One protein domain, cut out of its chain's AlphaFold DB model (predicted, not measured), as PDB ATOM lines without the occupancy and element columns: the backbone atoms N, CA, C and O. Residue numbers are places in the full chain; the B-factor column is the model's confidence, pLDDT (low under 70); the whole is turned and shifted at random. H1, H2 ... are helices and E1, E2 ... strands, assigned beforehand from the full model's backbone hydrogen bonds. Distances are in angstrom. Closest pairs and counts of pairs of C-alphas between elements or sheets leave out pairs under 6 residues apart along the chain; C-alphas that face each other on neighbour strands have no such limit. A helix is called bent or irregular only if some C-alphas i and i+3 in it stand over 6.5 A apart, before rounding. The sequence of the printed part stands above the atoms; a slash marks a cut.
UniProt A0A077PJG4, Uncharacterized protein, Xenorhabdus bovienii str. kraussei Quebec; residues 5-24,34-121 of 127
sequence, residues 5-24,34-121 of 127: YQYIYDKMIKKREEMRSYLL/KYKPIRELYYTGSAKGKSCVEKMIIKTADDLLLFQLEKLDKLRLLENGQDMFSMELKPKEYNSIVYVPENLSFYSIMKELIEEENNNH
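This is residues 5 to 24 and 34 to 121 of the 127 residues of an uncharacterized protein of Xenorhabdus bovienii str. kraussei Quebec (UniProt A0A077PJG4). A long helix, H3, makes the long axis; H1 crosses one side of it, H2 packs at its first end, and H4 packs on its later half. A small hairpin, E1 and E2, lies beyond the first residues of H1. The printed part has 108 residues, mostly helix, in the order H1, H2, H3, E1, E2, H4, with the two strands antiparallel. It is loose, radius of gyration of the C-alphas 16.9 A, and elongated, spanning 52 by 31 by 29 A.

E1 is residues 87 to 89 and E2 residues 98 to 100. H3, residues 47 to 76, is 43.3 A long and starts at C-alpha 47 (86.913, 86.989, 49.918). H1, residues 5 to 24, is 28.3 A long from C-alpha 5 (75.289, 62.807, 68.487). H4, residues 106 to 119, is 20.1 A long and ends at C-alpha 119 (71.785, 70.212, 53.040). H2, residues 34 to 43, measures 16.0 A and is irregular: C-alphas 34 and 37 are 7.2 A apart.

In the E1 and E2 hairpin, N 87 and O 100 are 2.9 A apart, within hydrogen-bond range. The closest C-alphas of E2 and H1, Val 98 and Tyr 7, are 7.4 A apart. H1 touches H3 with residues 12 to 20 alone, closest C-alphas Arg 16 and Ala 61 at 5.2 A, a steep tilt of 48 degrees, opposite ways. H4 touches H3 at Tyr 107 and Leu 69, closest C-alphas 5.3 A, a shallow tilt of 26 degrees, opposite ways. H2 touches H3, closest C-alphas Tyr 42 and Lys 50 at 4.5 A, and is apart from H4. Every O i to N i+4 pair is within hydrogen-bond range in H1, H3 and H4, and 5 of 6 in H2.

The C-alphas of Thr 44 and Asn 80, the two farthest apart, are 54.1 A apart. Residues 25 to 33 are not printed; C-alphas 24 and 34 are 13.1 A apart across the cut. Of the links printed whole, none is long. Residues 115 to 121 stand free, and residue 121 is under pLDDT 70.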
ATOM      1  N   TYR A   5      75.427  61.786  69.533       94.38
ATOM      2  CA  TYR A   5      75.289  62.807  68.487       94.38
ATOM      3  C   TYR A   5      75.859  64.159  68.922       94.38
ATOM      4  O   TYR A   5      76.727  64.702  68.242       94.38
ATOM      5  N   GLN A   6      75.440  64.665  70.087       93.12
ATOM      6  CA  GLN A   6      75.955  65.927  70.622       93.12
ATOM      7  C   GLN A   6      77.466  65.841  70.871       93.12
ATOM      8  O   GLN A   6      78.215  66.742  70.506       93.12
ATOM      9  N   TYR A   7      77.928  64.721  71.430       94.25
ATOM     10  CA  TYR A   7      79.349  64.487  71.663       94.25
ATOM     11  C   TYR A   7      80.179  64.549  70.370       94.25
ATOM     12  O   TYR A   7      81.230  65.193  70.358       94.25
ATOM     13  N   ILE A   8      79.726  63.906  69.288       95.75
ATOM     14  CA  ILE A   8      80.419  63.928  67.993       95.75
ATOM     15  C   ILE A   8      80.370  65.318  67.364       95.75
ATOM     16  O   ILE A   8      81.412  65.806  66.925       95.75
ATOM     17  N   TYR A   9      79.218  65.988  67.393       95.00
ATOM     18  CA  TYR A   9      79.077  67.351  66.885       95.00
ATOM     19  C   TYR A   9      80.059  68.324  67.559       95.00
ATOM     20  O   TYR A   9      80.800  69.049  66.891       95.00
ATOM     21  N   ASP A  10      80.169  68.268  68.886       94.69
ATOM     22  CA  ASP A  10      81.098  69.116  69.634       94.69
ATOM     23  C   ASP A  10      82.569  68.771  69.332       94.69
ATOM     24  O   ASP A  10      83.424  69.661  69.259       94.69
ATOM     25  N   LYS A  11      82.890  67.490  69.083       95.19
ATOM     26  CA  LYS A  11      84.231  67.085  68.620       95.19
ATOM     27  C   LYS A  11      84.540  67.619  67.221       95.19
ATOM     28  O   LYS A  11      85.679  68.033  67.003       95.19
ATOM     29  N   MET A  12      83.564  67.664  66.310       96.12
ATOM     30  CA  MET A  12      83.729  68.270  64.982       96.12
ATOM     31  C   MET A  12      84.079  69.754  65.103       96.12
ATOM     32  O   MET A  12      85.097  70.187  64.561       96.12
ATOM     33  N   ILE A  13      83.299  70.522  65.875       95.31
ATOM     34  CA  ILE A  13      83.560  71.952  66.108       95.31
ATOM     35  C   ILE A  13      84.966  72.152  66.666       95.31
ATOM     36  O   ILE A  13      85.766  72.889  66.086       95.31
ATOM     37  N   LYS A  14      85.302  71.434  67.741       95.50
ATOM     38  CA  LYS A  14      86.609  71.548  68.386       95.50
ATOM     39  C   LYS A  14      87.751  71.221  67.424       95.50
ATOM     40  O   LYS A  14      88.753  71.929  67.402       95.50
ATOM     41  N   LYS A  15      87.610  70.186  66.586       96.00
ATOM     42  CA  LYS A  15      88.655  69.809  65.624       96.00
ATOM     43  C   LYS A  15      88.855  70.859  64.536       96.00
ATOM     44  O   LYS A  15      89.996  71.150  64.168       96.00
ATOM     45  N   ARG A  16      87.763  71.448  64.047       96.19
ATOM     46  CA  ARG A  16      87.793  72.555  63.082       96.19
ATOM     47  C   ARG A  16      88.475  73.785  63.690       96.19
ATOM     48  O   ARG A  16      89.334  74.379  63.043       96.19
ATOM     49  N   GLU A  17      88.170  74.123  64.942       94.94
ATOM     50  CA  GLU A  17      88.809  75.227  65.673       94.94
ATOM     51  C   GLU A  17      90.295  74.983  65.957       94.94
ATOM     52  O   GLU A  17      91.106  75.894  65.775       94.94
ATOM     53  N   GLU A  18      90.678  73.764  66.345       93.81
ATOM     54  CA  GLU A  18      92.079  73.360  66.507       93.81
ATOM     55  C   GLU A  18      92.855  73.547  65.195       93.81
ATOM     56  O   GLU A  18      93.921  74.165  65.183       93.81
ATOM     57  N   MET A  19      92.305  73.056  64.079       92.56
ATOM     58  CA  MET A  19      92.925  73.181  62.758       92.56
ATOM     59  C   MET A  19      93.009  74.644  62.309       92.56
ATOM     60  O   MET A  19      94.052  75.074  61.811       92.56
ATOM     61  N   ARG A  20      91.943  75.427  62.524       92.81
ATOM     62  CA  ARG A  20      91.928  76.865  62.234       92.81
ATOM     63  C   ARG A  20      92.999  77.589  63.042       92.81
ATOM     64  O   ARG A  20      93.780  78.342  62.472       92.81
ATOM     65  N   SER A  21      93.080  77.329  64.343       90.31
ATOM     66  CA  SER A  21      94.056  77.957  65.240       90.31
ATOM     67  C   SER A  21      95.488  77.581  64.870       90.31
ATOM     68  O   SER A  21      96.363  78.442  64.835       90.31
ATOM     69  N   TYR A  22      95.728  76.318  64.515       88.44
ATOM     70  CA  TYR A  22      97.027  75.864  64.027       88.44
ATOM     71  C   TYR A  22      97.424  76.590  62.734       88.44
ATOM     72  O   TYR A  22      98.516  77.157  62.626       88.44
ATOM     73  N   LEU A  23      96.526  76.623  61.747       88.56
ATOM     74  CA  LEU A  23      96.836  77.168  60.430       88.56
ATOM     75  C   LEU A  23      96.816  78.688  60.372       88.56
ATOM     76  O   LEU A  23      97.569  79.226  59.572       88.56
ATOM     77  N   LEU A  24      96.013  79.372  61.183       89.06
ATOM     78  CA  LEU A  24      95.768  80.814  61.075       89.06
ATOM     79  C   LEU A  24      96.107  81.596  62.349       89.06
ATOM     80  O   LEU A  24      96.024  82.819  62.323       89.06
ATOM     81  N   LYS A  34     105.964  75.779  54.611       85.25
ATOM     82  CA  LYS A  34     105.009  75.158  53.675       85.25
ATOM     83  C   LYS A  34     103.565  75.658  53.813       85.25
ATOM     84  O   LYS A  34     102.812  75.573  52.852       85.25
ATOM     85  N   TYR A  35     103.176  76.183  54.976       85.94
ATOM     86  CA  TYR A  35     101.818  76.676  55.224       85.94
ATOM     87  C   TYR A  35     101.691  78.201  55.096       85.94
ATOM     88  O   TYR A  35     100.583  78.728  55.191       85.94
ATOM     89  N   LYS A  36     102.792  78.926  54.838       86.25
ATOM     90  CA  LYS A  36     102.757  80.382  54.607       86.25
ATOM     91  C   LYS A  36     101.804  80.795  53.472       86.25
ATOM     92  O   LYS A  36     101.008  81.699  53.719       86.25
ATOM     93  N   PRO A  37     101.764  80.107  52.308       89.00
ATOM     94  CA  PRO A  37     100.855  80.489  51.224       89.00
ATOM     95  C   PRO A  37      99.371  80.426  51.610       89.00
ATOM     96  O   PRO A  37      98.578  81.246  51.163       89.00
ATOM     97  N   ILE A  38      98.986  79.479  52.475       89.62
ATOM     98  CA  ILE A  38      97.602  79.348  52.961       89.62
ATOM     99  C   ILE A  38      97.224  80.558  53.824       89.62
ATOM    100  O   ILE A  38      96.135  81.109  53.671       89.62
ATOM    101  N   ARG A  39      98.130  81.001  54.705       87.38
ATOM    102  CA  ARG A  39      97.913  82.188  55.547       87.38
ATOM    103  C   ARG A  39      97.851  83.466  54.727       87.38
ATOM    104  O   ARG A  39      96.990  84.295  54.993       87.38
ATOM    105  N   GLU A  40      98.734  83.625  53.747       89.25
ATOM    106  CA  GLU A  40      98.696  84.766  52.825       89.25
ATOM    107  C   GLU A  40      97.356  84.799  52.085       89.25
ATOM    108  O   GLU A  40      96.641  85.797  52.141       89.25
ATOM    109  N   LEU A  41      96.932  83.667  51.514       90.69
ATOM    110  CA  LEU A  41      95.636  83.566  50.846       90.69
ATOM    111  C   LEU A  41      94.457  83.921  51.768       90.69
ATOM    112  O   LEU A  41      93.471  84.491  51.299       90.69
ATOM    113  N   TYR A  42      94.555  83.618  53.064       91.31
ATOM    114  CA  TYR A  42      93.545  83.988  54.051       91.31
ATOM    115  C   TYR A  42      93.595  85.472  54.433       91.31
ATOM    116  O   TYR A  42      92.585  86.159  54.371       91.31
ATOM    117  N   TYR A  43      94.746  86.006  54.833       88.94
ATOM    118  CA  TYR A  43      94.814  87.353  55.404       88.94
ATOM    119  C   TYR A  43      94.868  88.461  54.355       88.94
ATOM    120  O   TYR A  43      94.256  89.511  54.553       88.94
ATOM    121  N   THR A  44      95.568  88.233  53.245       89.19
ATOM    122  CA  THR A  44      95.785  89.238  52.192       89.19
ATOM    123  C   THR A  44      95.003  88.940  50.915       89.19
ATOM    124  O   THR A  44      94.871  89.812  50.057       89.19
ATOM    125  N   GLY A  45      94.458  87.728  50.780       87.44
ATOM    126  CA  GLY A  45      93.674  87.322  49.620       87.44
ATOM    127  C   GLY A  45      92.262  87.917  49.554       87.44
ATOM    128  O   GLY A  45      91.757  88.572  50.468       87.44
ATOM    129  N   SER A  46      91.593  87.649  48.428       92.31
ATOM    130  CA  SER A  46      90.192  88.031  48.203       92.31
ATOM    131  C   SER A  46      89.228  87.268  49.122       92.31
ATOM    132  O   SER A  46      89.571  86.222  49.671       92.31
ATOM    133  N   ALA A  47      87.972  87.720  49.211       91.75
ATOM    134  CA  ALA A  47      86.913  86.989  49.918       91.75
ATOM    135  C   ALA A  47      86.767  85.529  49.431       91.75
ATOM    136  O   ALA A  47      86.564  84.616  50.229       91.75
ATOM    137  N   LYS A  48      86.961  85.282  48.127       90.50
ATOM    138  CA  LYS A  48      86.980  83.920  47.567       90.50
ATOM    139  C   LYS A  48      88.172  83.104  48.080       90.50
ATOM    140  O   LYS A  48      88.011  81.921  48.362       90.50
ATOM    141  N   GLY A  49      89.340  83.733  48.222       88.50
ATOM    142  CA  GLY A  49      90.536  83.121  48.812       88.50
ATOM    143  C   GLY A  49      90.312  82.720  50.269       88.50
ATOM    144  O   GLY A  49      90.529  81.561  50.619       88.50
ATOM    145  N   LYS A  50      89.761  83.631  51.078       92.56
ATOM    146  CA  LYS A  50      89.357  83.369  52.470       92.56
ATOM    147  C   LYS A  50      88.403  82.185  52.584       92.56
ATOM    148  O   LYS A  50      88.688  81.235  53.306       92.56
ATOM    149  N   SER A  51      87.317  82.202  51.810       91.75
ATOM    150  CA  SER A  51      86.330  81.117  51.799       91.75
ATOM    151  C   SER A  51      86.942  79.775  51.377       91.75
ATOM    152  O   SER A  51      86.611  78.738  51.948       91.75
ATOM    153  N   CYS A  52      87.865  79.777  50.410       92.62
ATOM    154  CA  CYS A  52      88.578  78.571  49.991       92.62
ATOM    155  C   CYS A  52      89.405  77.972  51.140       92.62
ATOM    156  O   CYS A  52      89.316  76.773  51.404       92.62
ATOM    157  N   VAL A  53      90.156  78.811  51.860       93.38
ATOM    158  CA  VAL A  53      90.960  78.376  53.009       93.38
ATOM    159  C   VAL A  53      90.074  77.840  54.135       93.38
ATOM    160  O   VAL A  53      90.375  76.775  54.667       93.38
ATOM    161  N   GLU A  54      88.958  78.497  54.457       93.69
ATOM    162  CA  GLU A  54      88.017  77.999  55.477       93.69
ATOM    163  C   GLU A  54      87.425  76.638  55.102       93.69
ATOM    164  O   GLU A  54      87.432  75.711  55.911       93.69
ATOM    165  N   LYS A  55      86.986  76.465  53.850       94.06
ATOM    166  CA  LYS A  55      86.485  75.168  53.367       94.06
ATOM    167  C   LYS A  55      87.553  74.081  53.441       94.06
ATOM    168  O   LYS A  55      87.253  72.950  53.812       94.06
ATOM    169  N   MET A  56      88.799  74.420  53.109       94.38
ATOM    170  CA  MET A  56      89.927  73.500  53.222       94.38
ATOM    171  C   MET A  56      90.187  73.109  54.683       94.38
ATOM    172  O   MET A  56      90.404  71.929  54.956       94.38
ATOM    173  N   ILE A  57      90.139  74.063  55.619       94.81
ATOM    174  CA  ILE A  57      90.294  73.813  57.061       94.81
ATOM    175  C   ILE A  57      89.214  72.853  57.553       94.81
ATOM    176  O   ILE A  57      89.550  71.841  58.166       94.81
ATOM    177  N   ILE A  58      87.946  73.149  57.248       94.81
ATOM    178  CA  ILE A  58      86.795  72.333  57.654       94.81
ATOM    179  C   ILE A  58      86.955  70.910  57.125       94.81
ATOM    180  O   ILE A  58      87.008  69.973  57.915       94.81
ATOM    181  N   LYS A  59      87.151  70.758  55.810       94.94
ATOM    182  CA  LYS A  59      87.320  69.446  55.181       94.94
ATOM    183  C   LYS A  59      88.473  68.655  55.800       94.94
ATOM    184  O   LYS A  59      88.312  67.490  56.135       94.94
ATOM    185  N   THR A  60      89.630  69.289  55.986       94.62
ATOM    186  CA  THR A  60      90.810  68.607  56.543       94.62
ATOM    187  C   THR A  60      90.576  68.162  57.986       94.62
ATOM    188  O   THR A  60      90.984  67.068  58.370       94.62
ATOM    189  N   ALA A  61      89.944  69.007  58.804       96.56
ATOM    190  CA  ALA A  61      89.612  68.666  60.181       96.56
ATOM    191  C   ALA A  61      88.609  67.506  60.246       96.56
ATOM    192  O   ALA A  61      88.808  66.578  61.035       96.56
ATOM    193  N   ASP A  62      87.590  67.538  59.389       96.75
ATOM    194  CA  ASP A  62      86.556  66.511  59.322       96.75
ATOM    195  C   ASP A  62      87.119  65.169  58.845       96.75
ATOM    196  O   ASP A  62      86.878  64.155  59.492       96.75
ATOM    197  N   ASP A  63      87.943  65.156  57.792       96.62
ATOM    198  CA  ASP A  63      88.596  63.942  57.281       96.62
ATOM    199  C   ASP A  63      89.493  63.289  58.351       96.62
ATOM    200  O   ASP A  63      89.490  62.067  58.535       96.62
ATOM    201  N   LEU A  64      90.248  64.101  59.104       96.62
ATOM    202  CA  LEU A  64      91.087  63.611  60.202       96.62
ATOM    203  C   LEU A  64      90.257  63.014  61.339       96.62
ATOM    204  O   LEU A  64      90.638  61.977  61.887       96.62
ATOM    205  N   LEU A  65      89.154  63.666  61.713       97.19
ATOM    206  CA  LEU A  65      88.277  63.165  62.765       97.19
ATOM    207  C   LEU A  65      87.549  61.897  62.309       97.19
ATOM    208  O   LEU A  65      87.568  60.914  63.044       97.19
ATOM    209  N   LEU A  66      87.012  61.862  61.087       96.62
ATOM    210  CA  LEU A  66      86.402  60.669  60.491       96.62
ATOM    211  C   LEU A  66      87.347  59.471  60.555       96.62
ATOM    212  O   LEU A  66      86.949  58.406  61.016       96.62
ATOM    213  N   PHE A  67      88.613  59.645  60.170       96.06
ATOM    214  CA  PHE A  67      89.610  58.578  60.245       96.06
ATOM    215  C   PHE A  67      89.861  58.087  61.682       96.06
ATOM    216  O   PHE A  67      90.086  56.898  61.913       96.06
ATOM    217  N   GLN A  68      89.836  58.988  62.667       95.12
ATOM    218  CA  GLN A  68      89.960  58.616  64.079       95.12
ATOM    219  C   GLN A  68      88.728  57.852  64.573       95.12
ATOM    220  O   GLN A  68      88.876  56.834  65.247       95.12
ATOM    221  N   LEU A  69      87.528  58.314  64.222       94.69
ATOM    222  CA  LEU A  69      86.267  57.679  64.604       94.69
ATOM    223  C   LEU A  69      86.105  56.303  63.953       94.69
ATOM    224  O   LEU A  69      85.737  55.354  64.637       94.69
ATOM    225  N   GLU A  70      86.483  56.154  62.682       94.25
ATOM    226  CA  GLU A  70      86.479  54.863  61.986       94.25
ATOM    227  C   GLU A  70      87.368  53.837  62.704       94.25
ATOM    228  O   GLU A  70      87.006  52.669  62.843       94.25
ATOM    229  N   LYS A  71      88.536  54.260  63.206       92.81
ATOM    230  CA  LYS A  71      89.404  53.384  64.006       92.81
ATOM    231  C   LYS A  71      88.757  52.977  65.323       92.81
ATOM    232  O   LYS A  71      88.908  51.828  65.722       92.81
ATOM    233  N   LEU A  72      88.068  53.897  65.996       90.94
ATOM    234  CA  LEU A  72      87.361  53.586  67.238       90.94
ATOM    235  C   LEU A  72      86.218  52.604  66.994       90.94
ATOM    236  O   LEU A  72      86.086  51.649  67.752       90.94
ATOM    237  N   ASP A  73      85.451  52.783  65.921       91.56
ATOM    238  CA  ASP A  73      84.411  51.829  65.536       91.56
ATOM    239  C   ASP A  73      85.012  50.455  65.219       91.56
ATOM    240  O   ASP A  73      84.522  49.448  65.718       91.56
ATOM    241  N   LYS A  74      86.137  50.396  64.494       90.12
ATOM    242  CA  LYS A  74      86.844  49.130  64.224       90.12
ATOM    243  C   LYS A  74      87.336  48.426  65.485       90.12
ATOM    244  O   LYS A  74      87.312  47.205  65.531       90.12
ATOM    245  N   LEU A  75      87.770  49.173  66.498       89.38
ATOM    246  CA  LEU A  75      88.146  48.606  67.798       89.38
ATOM    247  C   LEU A  75      86.940  48.095  68.591       89.38
ATOM    248  O   LEU A  75      87.121  47.301  69.511       89.38
ATOM    249  N   ARG A  76      85.732  48.562  68.258       89.88
ATOM    250  CA  ARG A  76      84.482  48.126  68.879       89.88
ATOM    251  C   ARG A  76      83.839  46.928  68.187       89.88
ATOM    252  O   ARG A  76      82.967  46.310  68.793       89.88
ATOM    253  N   LEU A  77      84.246  46.616  66.956       87.75
ATOM    254  CA  LEU A  77      83.735  45.472  66.202       87.75
ATOM    255  C   LEU A  77      84.035  44.161  66.933       87.75
ATOM    256  O   LEU A  77      85.166  43.901  67.345       87.75
ATOM    257  N   LEU A  78      83.006  43.329  67.062       79.75
ATOM    258  CA  LEU A  78      83.107  41.967  67.570       79.75
ATOM    259  C   LEU A  78      83.659  41.021  66.493       79.75
ATOM    260  O   LEU A  78      83.732  41.362  65.311       79.75
ATOM    261  N   GLU A  79      84.026  39.800  66.892       73.94
ATOM    262  CA  GLU A  79      84.608  38.790  65.990       73.94
ATOM    263  C   GLU A  79      83.690  38.409  64.815       73.94
ATOM    264  O   GLU A  79      84.173  37.972  63.772       73.94
ATOM    265  N   ASN A  80      82.376  38.614  64.949       74.69
ATOM    266  CA  ASN A  80      81.414  38.398  63.868       74.69
ATOM    267  C   ASN A  80      81.441  39.498  62.785       74.69
ATOM    268  O   ASN A  80      80.808  39.341  61.743       74.69
ATOM    269  N   GLY A  81      82.156  40.604  63.021       71.81
ATOM    270  CA  GLY A  81      82.335  41.717  62.088       71.81
ATOM    271  C   GLY A  81      81.080  42.551  61.806       71.81
ATOM    272  O   GLY A  81      81.152  43.467  60.989       71.81
ATOM    273  N   GLN A  82      79.950  42.243  62.447       73.38
ATOM    274  CA  GLN A  82      78.668  42.925  62.243       73.38
ATOM    275  C   GLN A  82      78.240  43.719  63.473       73.38
ATOM    276  O   GLN A  82      77.763  44.843  63.335       73.38
ATOM    277  N   ASP A  83      78.457  43.160  64.659       80.69
ATOM    278  CA  ASP A  83      78.036  43.775  65.908       80.69
ATOM    279  C   ASP A  83      79.194  44.546  66.546       80.69
ATOM    280  O   ASP A  83      80.366  44.178  66.413       80.69
ATOM    281  N   MET A  84      78.875  45.624  67.262       88.62
ATOM    282  CA  MET A  84      79.841  46.359  68.079       88.62
ATOM    283  C   MET A  84      79.474  46.226  69.552       88.62
ATOM    284  O   MET A  84      78.297  46.180  69.884       88.62
ATOM    285  N   PHE A  85      80.445  46.233  70.464       90.38
ATOM    286  CA  PHE A  85      80.119  46.321  71.890       90.38
ATOM    287  C   PHE A  85      79.747  47.757  72.308       90.38
ATOM    288  O   PHE A  85      80.181  48.757  71.710       90.38
ATOM    289  N   SER A  86      78.927  47.868  73.355       90.75
ATOM    290  CA  SER A  86      78.539  49.148  73.949       90.75
ATOM    291  C   SER A  86      79.709  49.780  74.703       90.75
ATOM    292  O   SER A  86      80.529  49.099  75.312       90.75
ATOM    293  N   MET A  87      79.811  51.105  74.661       90.81
ATOM    294  CA  MET A  87      80.927  51.834  75.254       90.81
ATOM    295  C   MET A  87      80.433  53.000  76.101       90.81
ATOM    296  O   MET A  87      79.583  53.780  75.675       90.81
ATOM    297  N   GLU A  88      81.025  53.167  77.278       92.00
ATOM    298  CA  GLU A  88      80.870  54.375  78.080       92.00
ATOM    299  C   GLU A  88      82.103  55.262  77.936       92.00
ATOM    300  O   GLU A  88      83.220  54.883  78.292       92.00
ATOM    301  N   LEU A  89      81.893  56.481  77.449       89.62
ATOM    302  CA  LEU A  89      82.918  57.510  77.420       89.62
ATOM    303  C   LEU A  89      82.714  58.462  78.601       89.62
ATOM    304  O   LEU A  89      81.602  58.918  78.874       89.62
ATOM    305  N   LYS A  90      83.818  58.811  79.270       90.69
ATOM    306  CA  LYS A  90      83.876  59.837  80.329       90.69
ATOM    307  C   LYS A  90      84.727  61.029  79.877       90.69
ATOM    308  O   LYS A  90      85.821  61.244  80.403       90.69
ATOM    309  N   PRO A  91      84.292  61.760  78.838       87.19
ATOM    310  CA  PRO A  91      85.022  62.918  78.345       87.19
ATOM    311  C   PRO A  91      85.116  64.002  79.424       87.19
ATOM    312  O   PRO A  91      84.105  64.438  79.955       87.19
ATOM    313  N   LYS A  92      86.337  64.468  79.722       87.44
ATOM    314  CA  LYS A  92      86.609  65.485  80.761       87.44
ATOM    315  C   LYS A  92      85.863  66.803  80.545       87.44
ATOM    316  O   LYS A  92      85.668  67.554  81.490       87.44
ATOM    317  N   GLU A  93      85.510  67.092  79.294       86.50
ATOM    318  CA  GLU A  93      84.775  68.298  78.904       86.50
ATOM    319  C   GLU A  93      83.338  68.301  79.443       86.50
ATOM    320  O   GLU A  93      82.712  69.352  79.532       86.50
ATOM    321  N   TYR A  94      82.834  67.134  79.842       86.38
ATOM    322  CA  TYR A  94      81.491  66.969  80.348       86.38
ATOM    323  C   TYR A  94      81.538  66.363  81.746       86.38
ATOM    324  O   TYR A  94      82.136  65.315  81.974       86.38
ATOM    325  N   ASN A  95      80.795  66.952  82.681       86.69
ATOM    326  CA  ASN A  95      80.497  66.314  83.967       86.69
ATOM    327  C   ASN A  95      79.405  65.232  83.798       86.69
ATOM    328  O   ASN A  95      78.471  65.144  84.591       86.69
ATOM    329  N   SER A  96      79.464  64.454  82.713       88.88
ATOM    330  CA  SER A  96      78.475  63.446  82.331       88.88
ATOM    331  C   SER A  96      79.138  62.314  81.551       88.88
ATOM    332  O   SER A  96      80.118  62.516  80.839       88.88
ATOM    333  N   ILE A  97      78.539  61.128  81.637       91.31
ATOM    334  CA  ILE A  97      78.863  59.986  80.777       91.31
ATOM    335  C   ILE A  97      78.173  60.174  79.420       91.31
ATOM    336  O   ILE A  97      77.060  60.717  79.353       91.31
ATOM    337  N   VAL A  98      78.846  59.725  78.362       92.06
ATOM    338  CA  VAL A  98      78.277  59.507  77.030       92.06
ATOM    339  C   VAL A  98      78.203  57.998  76.822       92.06
ATOM    340  O   VAL A  98      79.234  57.331  76.739       92.06
ATOM    341  N   TYR A  99      76.985  57.466  76.790       92.00
ATOM    342  CA  TYR A  99      76.737  56.057  76.507       92.00
ATOM    343  C   TYR A  99      76.582  55.851  74.999       92.00
ATOM    344  O   TYR A  99      75.841  56.588  74.342       92.00
ATOM    345  N   VAL A 100      77.278  54.852  74.464       91.06
ATOM    346  CA  VAL A 100      77.287  54.515  73.043       91.06
ATOM    347  C   VAL A 100      76.801  53.075  72.888       91.06
ATOM    348  O   VAL A 100      77.497  52.154  73.319       91.06
ATOM    349  N   PRO A 101      75.609  52.859  72.311       89.31
ATOM    350  CA  PRO A 101      75.051  51.527  72.143       89.31
ATOM    351  C   PRO A 101      75.768  50.735  71.039       89.31
ATOM    352  O   PRO A 101      76.522  51.272  70.223       89.31
ATOM    353  N   GLU A 102      75.495  49.435  71.030       89.12
ATOM    354  CA  GLU A 102      76.086  48.399  70.167       89.12
ATOM    355  C   GLU A 102      75.816  48.599  68.671       89.12
ATOM    356  O   GLU A 102      76.582  48.161  67.823       89.12
ATOM    357  N   ASN A 103      74.745  49.311  68.333       84.50
ATOM    358  CA  ASN A 103      74.301  49.550  66.963       84.50
ATOM    359  C   ASN A 103      74.658  50.949  66.433       84.50
ATOM    360  O   ASN A 103      74.223  51.309  65.340       84.50
ATOM    361  N   LEU A 104      75.406  51.756  67.195       90.06
ATOM    362  CA  LEU A 104      75.804  53.103  66.779       90.06
ATOM    363  C   LEU A 104      77.302  53.190  66.493       90.06
ATOM    364  O   LEU A 104      78.145  52.987  67.372       90.06
ATOM    365  N   SER A 105      77.600  53.579  65.255       91.50
ATOM    366  CA  SER A 105      78.932  53.917  64.759       91.50
ATOM    367  C   SER A 105      79.169  55.419  64.887       91.50
ATOM    368  O   SER A 105      78.360  56.228  64.428       91.50
ATOM    369  N   PHE A 106      80.304  55.805  65.472       93.94
ATOM    370  CA  PHE A 106      80.715  57.207  65.515       93.94
ATOM    371  C   PHE A 106      80.928  57.776  64.109       93.94
ATOM    372  O   PHE A 106      80.576  58.924  63.839       93.94
ATOM    373  N   TYR A 107      81.510  56.972  63.218       93.00
ATOM    374  CA  TYR A 107      81.767  57.332  61.832       93.00
ATOM    375  C   TYR A 107      80.470  57.607  61.059       93.00
ATOM    376  O   TYR A 107      80.382  58.623  60.368       93.00
ATOM    377  N   SER A 108      79.453  56.752  61.210       93.88
ATOM    378  CA  SER A 108      78.140  56.962  60.589       93.88
ATOM    379  C   SER A 108      77.460  58.226  61.112       93.88
ATOM    380  O   SER A 108      77.029  59.047  60.309       93.88
ATOM    381  N   ILE A 109      77.467  58.446  62.433       95.44
ATOM    382  CA  ILE A 109      76.915  59.667  63.045       95.44
ATOM    383  C   ILE A 109      77.582  60.920  62.467       95.44
ATOM    384  O   ILE A 109      76.908  61.880  62.105       95.44
ATOM    385  N   MET A 110      78.914  60.932  62.359       96.12
ATOM    386  CA  MET A 110      79.622  62.086  61.805       96.12
ATOM    387  C   MET A 110      79.266  62.331  60.333       96.12
ATOM    388  O   MET A 110      79.136  63.485  59.929       96.12
ATOM    389  N   LYS A 111      79.093  61.274  59.528       95.69
ATOM    390  CA  LYS A 111      78.647  61.413  58.135       95.69
ATOM    391  C   LYS A 111      77.260  62.033  58.031       95.69
ATOM    392  O   LYS A 111      77.098  62.962  57.246       95.69
ATOM    393  N   GLU A 112      76.311  61.558  58.834       95.50
ATOM    394  CA  GLU A 112      74.957  62.117  58.903       95.50
ATOM    395  C   GLU A 112      75.007  63.614  59.239       95.50
ATOM    396  O   GLU A 112      74.442  64.427  58.514       95.50
ATOM    397  N   LEU A 113      75.782  64.000  60.258       94.94
ATOM    398  CA  LEU A 113      75.948  65.406  60.648       94.94
ATOM    399  C   LEU A 113      76.552  66.270  59.526       94.94
ATOM    400  O   LEU A 113      76.121  67.404  59.318       94.94
ATOM    401  N   ILE A 114      77.537  65.755  58.781       93.38
ATOM    402  CA  ILE A 114      78.125  66.466  57.632       93.38
ATOM    403  C   ILE A 114      77.096  66.624  56.500       93.38
ATOM    404  O   ILE A 114      77.024  67.683  55.873       93.38
ATOM    405  N   GLU A 115      76.308  65.588  56.212       92.50
ATOM    406  CA  GLU A 115      75.240  65.656  55.211       92.50
ATOM    407  C   GLU A 115      74.159  66.668  55.610       92.50
ATOM    408  O   GLU A 115      73.763  67.494  54.787       92.50
ATOM    409  N   GLU A 116      73.740  66.678  56.876       90.94
ATOM    410  CA  GLU A 116      72.805  67.667  57.418       90.94
ATOM    411  C   GLU A 116      73.336  69.105  57.294       90.94
ATOM    412  O   GLU A 116      72.604  69.995  56.849       90.94
ATOM    413  N   GLU A 117      74.608  69.352  57.627       88.25
ATOM    414  CA  GLU A 117      75.238  70.674  57.472       88.25
ATOM    415  C   GLU A 117      75.258  71.137  56.005       88.25
ATOM    416  O   GLU A 117      75.000  72.311  55.718       88.25
ATOM    417  N   ASN A 118      75.541  70.222  55.072       85.12
ATOM    418  CA  ASN A 118      75.577  70.524  53.641       85.12
ATOM    419  C   ASN A 118      74.181  70.816  53.072       85.12
ATOM    420  O   ASN A 118      74.034  71.728  52.254       85.12
ATOM    421  N   ASN A 119      73.162  70.078  53.518       82.19
ATOM    422  CA  ASN A 119      71.785  70.212  53.040       82.19
ATOM    423  C   ASN A 119      71.078  71.455  53.594       82.19
ATOM    424  O   ASN A 119      70.241  72.042  52.912       82.19
ATOM    425  N   ASN A 120      71.426  71.901  54.803       70.75
ATOM    426  CA  ASN A 120      70.729  73.007  55.459       70.75
ATOM    427  C   ASN A 120      71.210  74.412  55.039       70.75
ATOM    428  O   ASN A 120      70.710  75.404  55.571       70.75
ATOM    429  N   HIS A 121      72.189  74.548  54.129       55.25
ATOM    430  CA  HIS A 121      72.832  75.827  53.744       55.25
ATOM    431  C   HIS A 121      73.328  76.698  54.929       55.25
ATOM    432  O   HIS A 121      73.797  77.818  54.727       55.25
TER     433      HIS A 121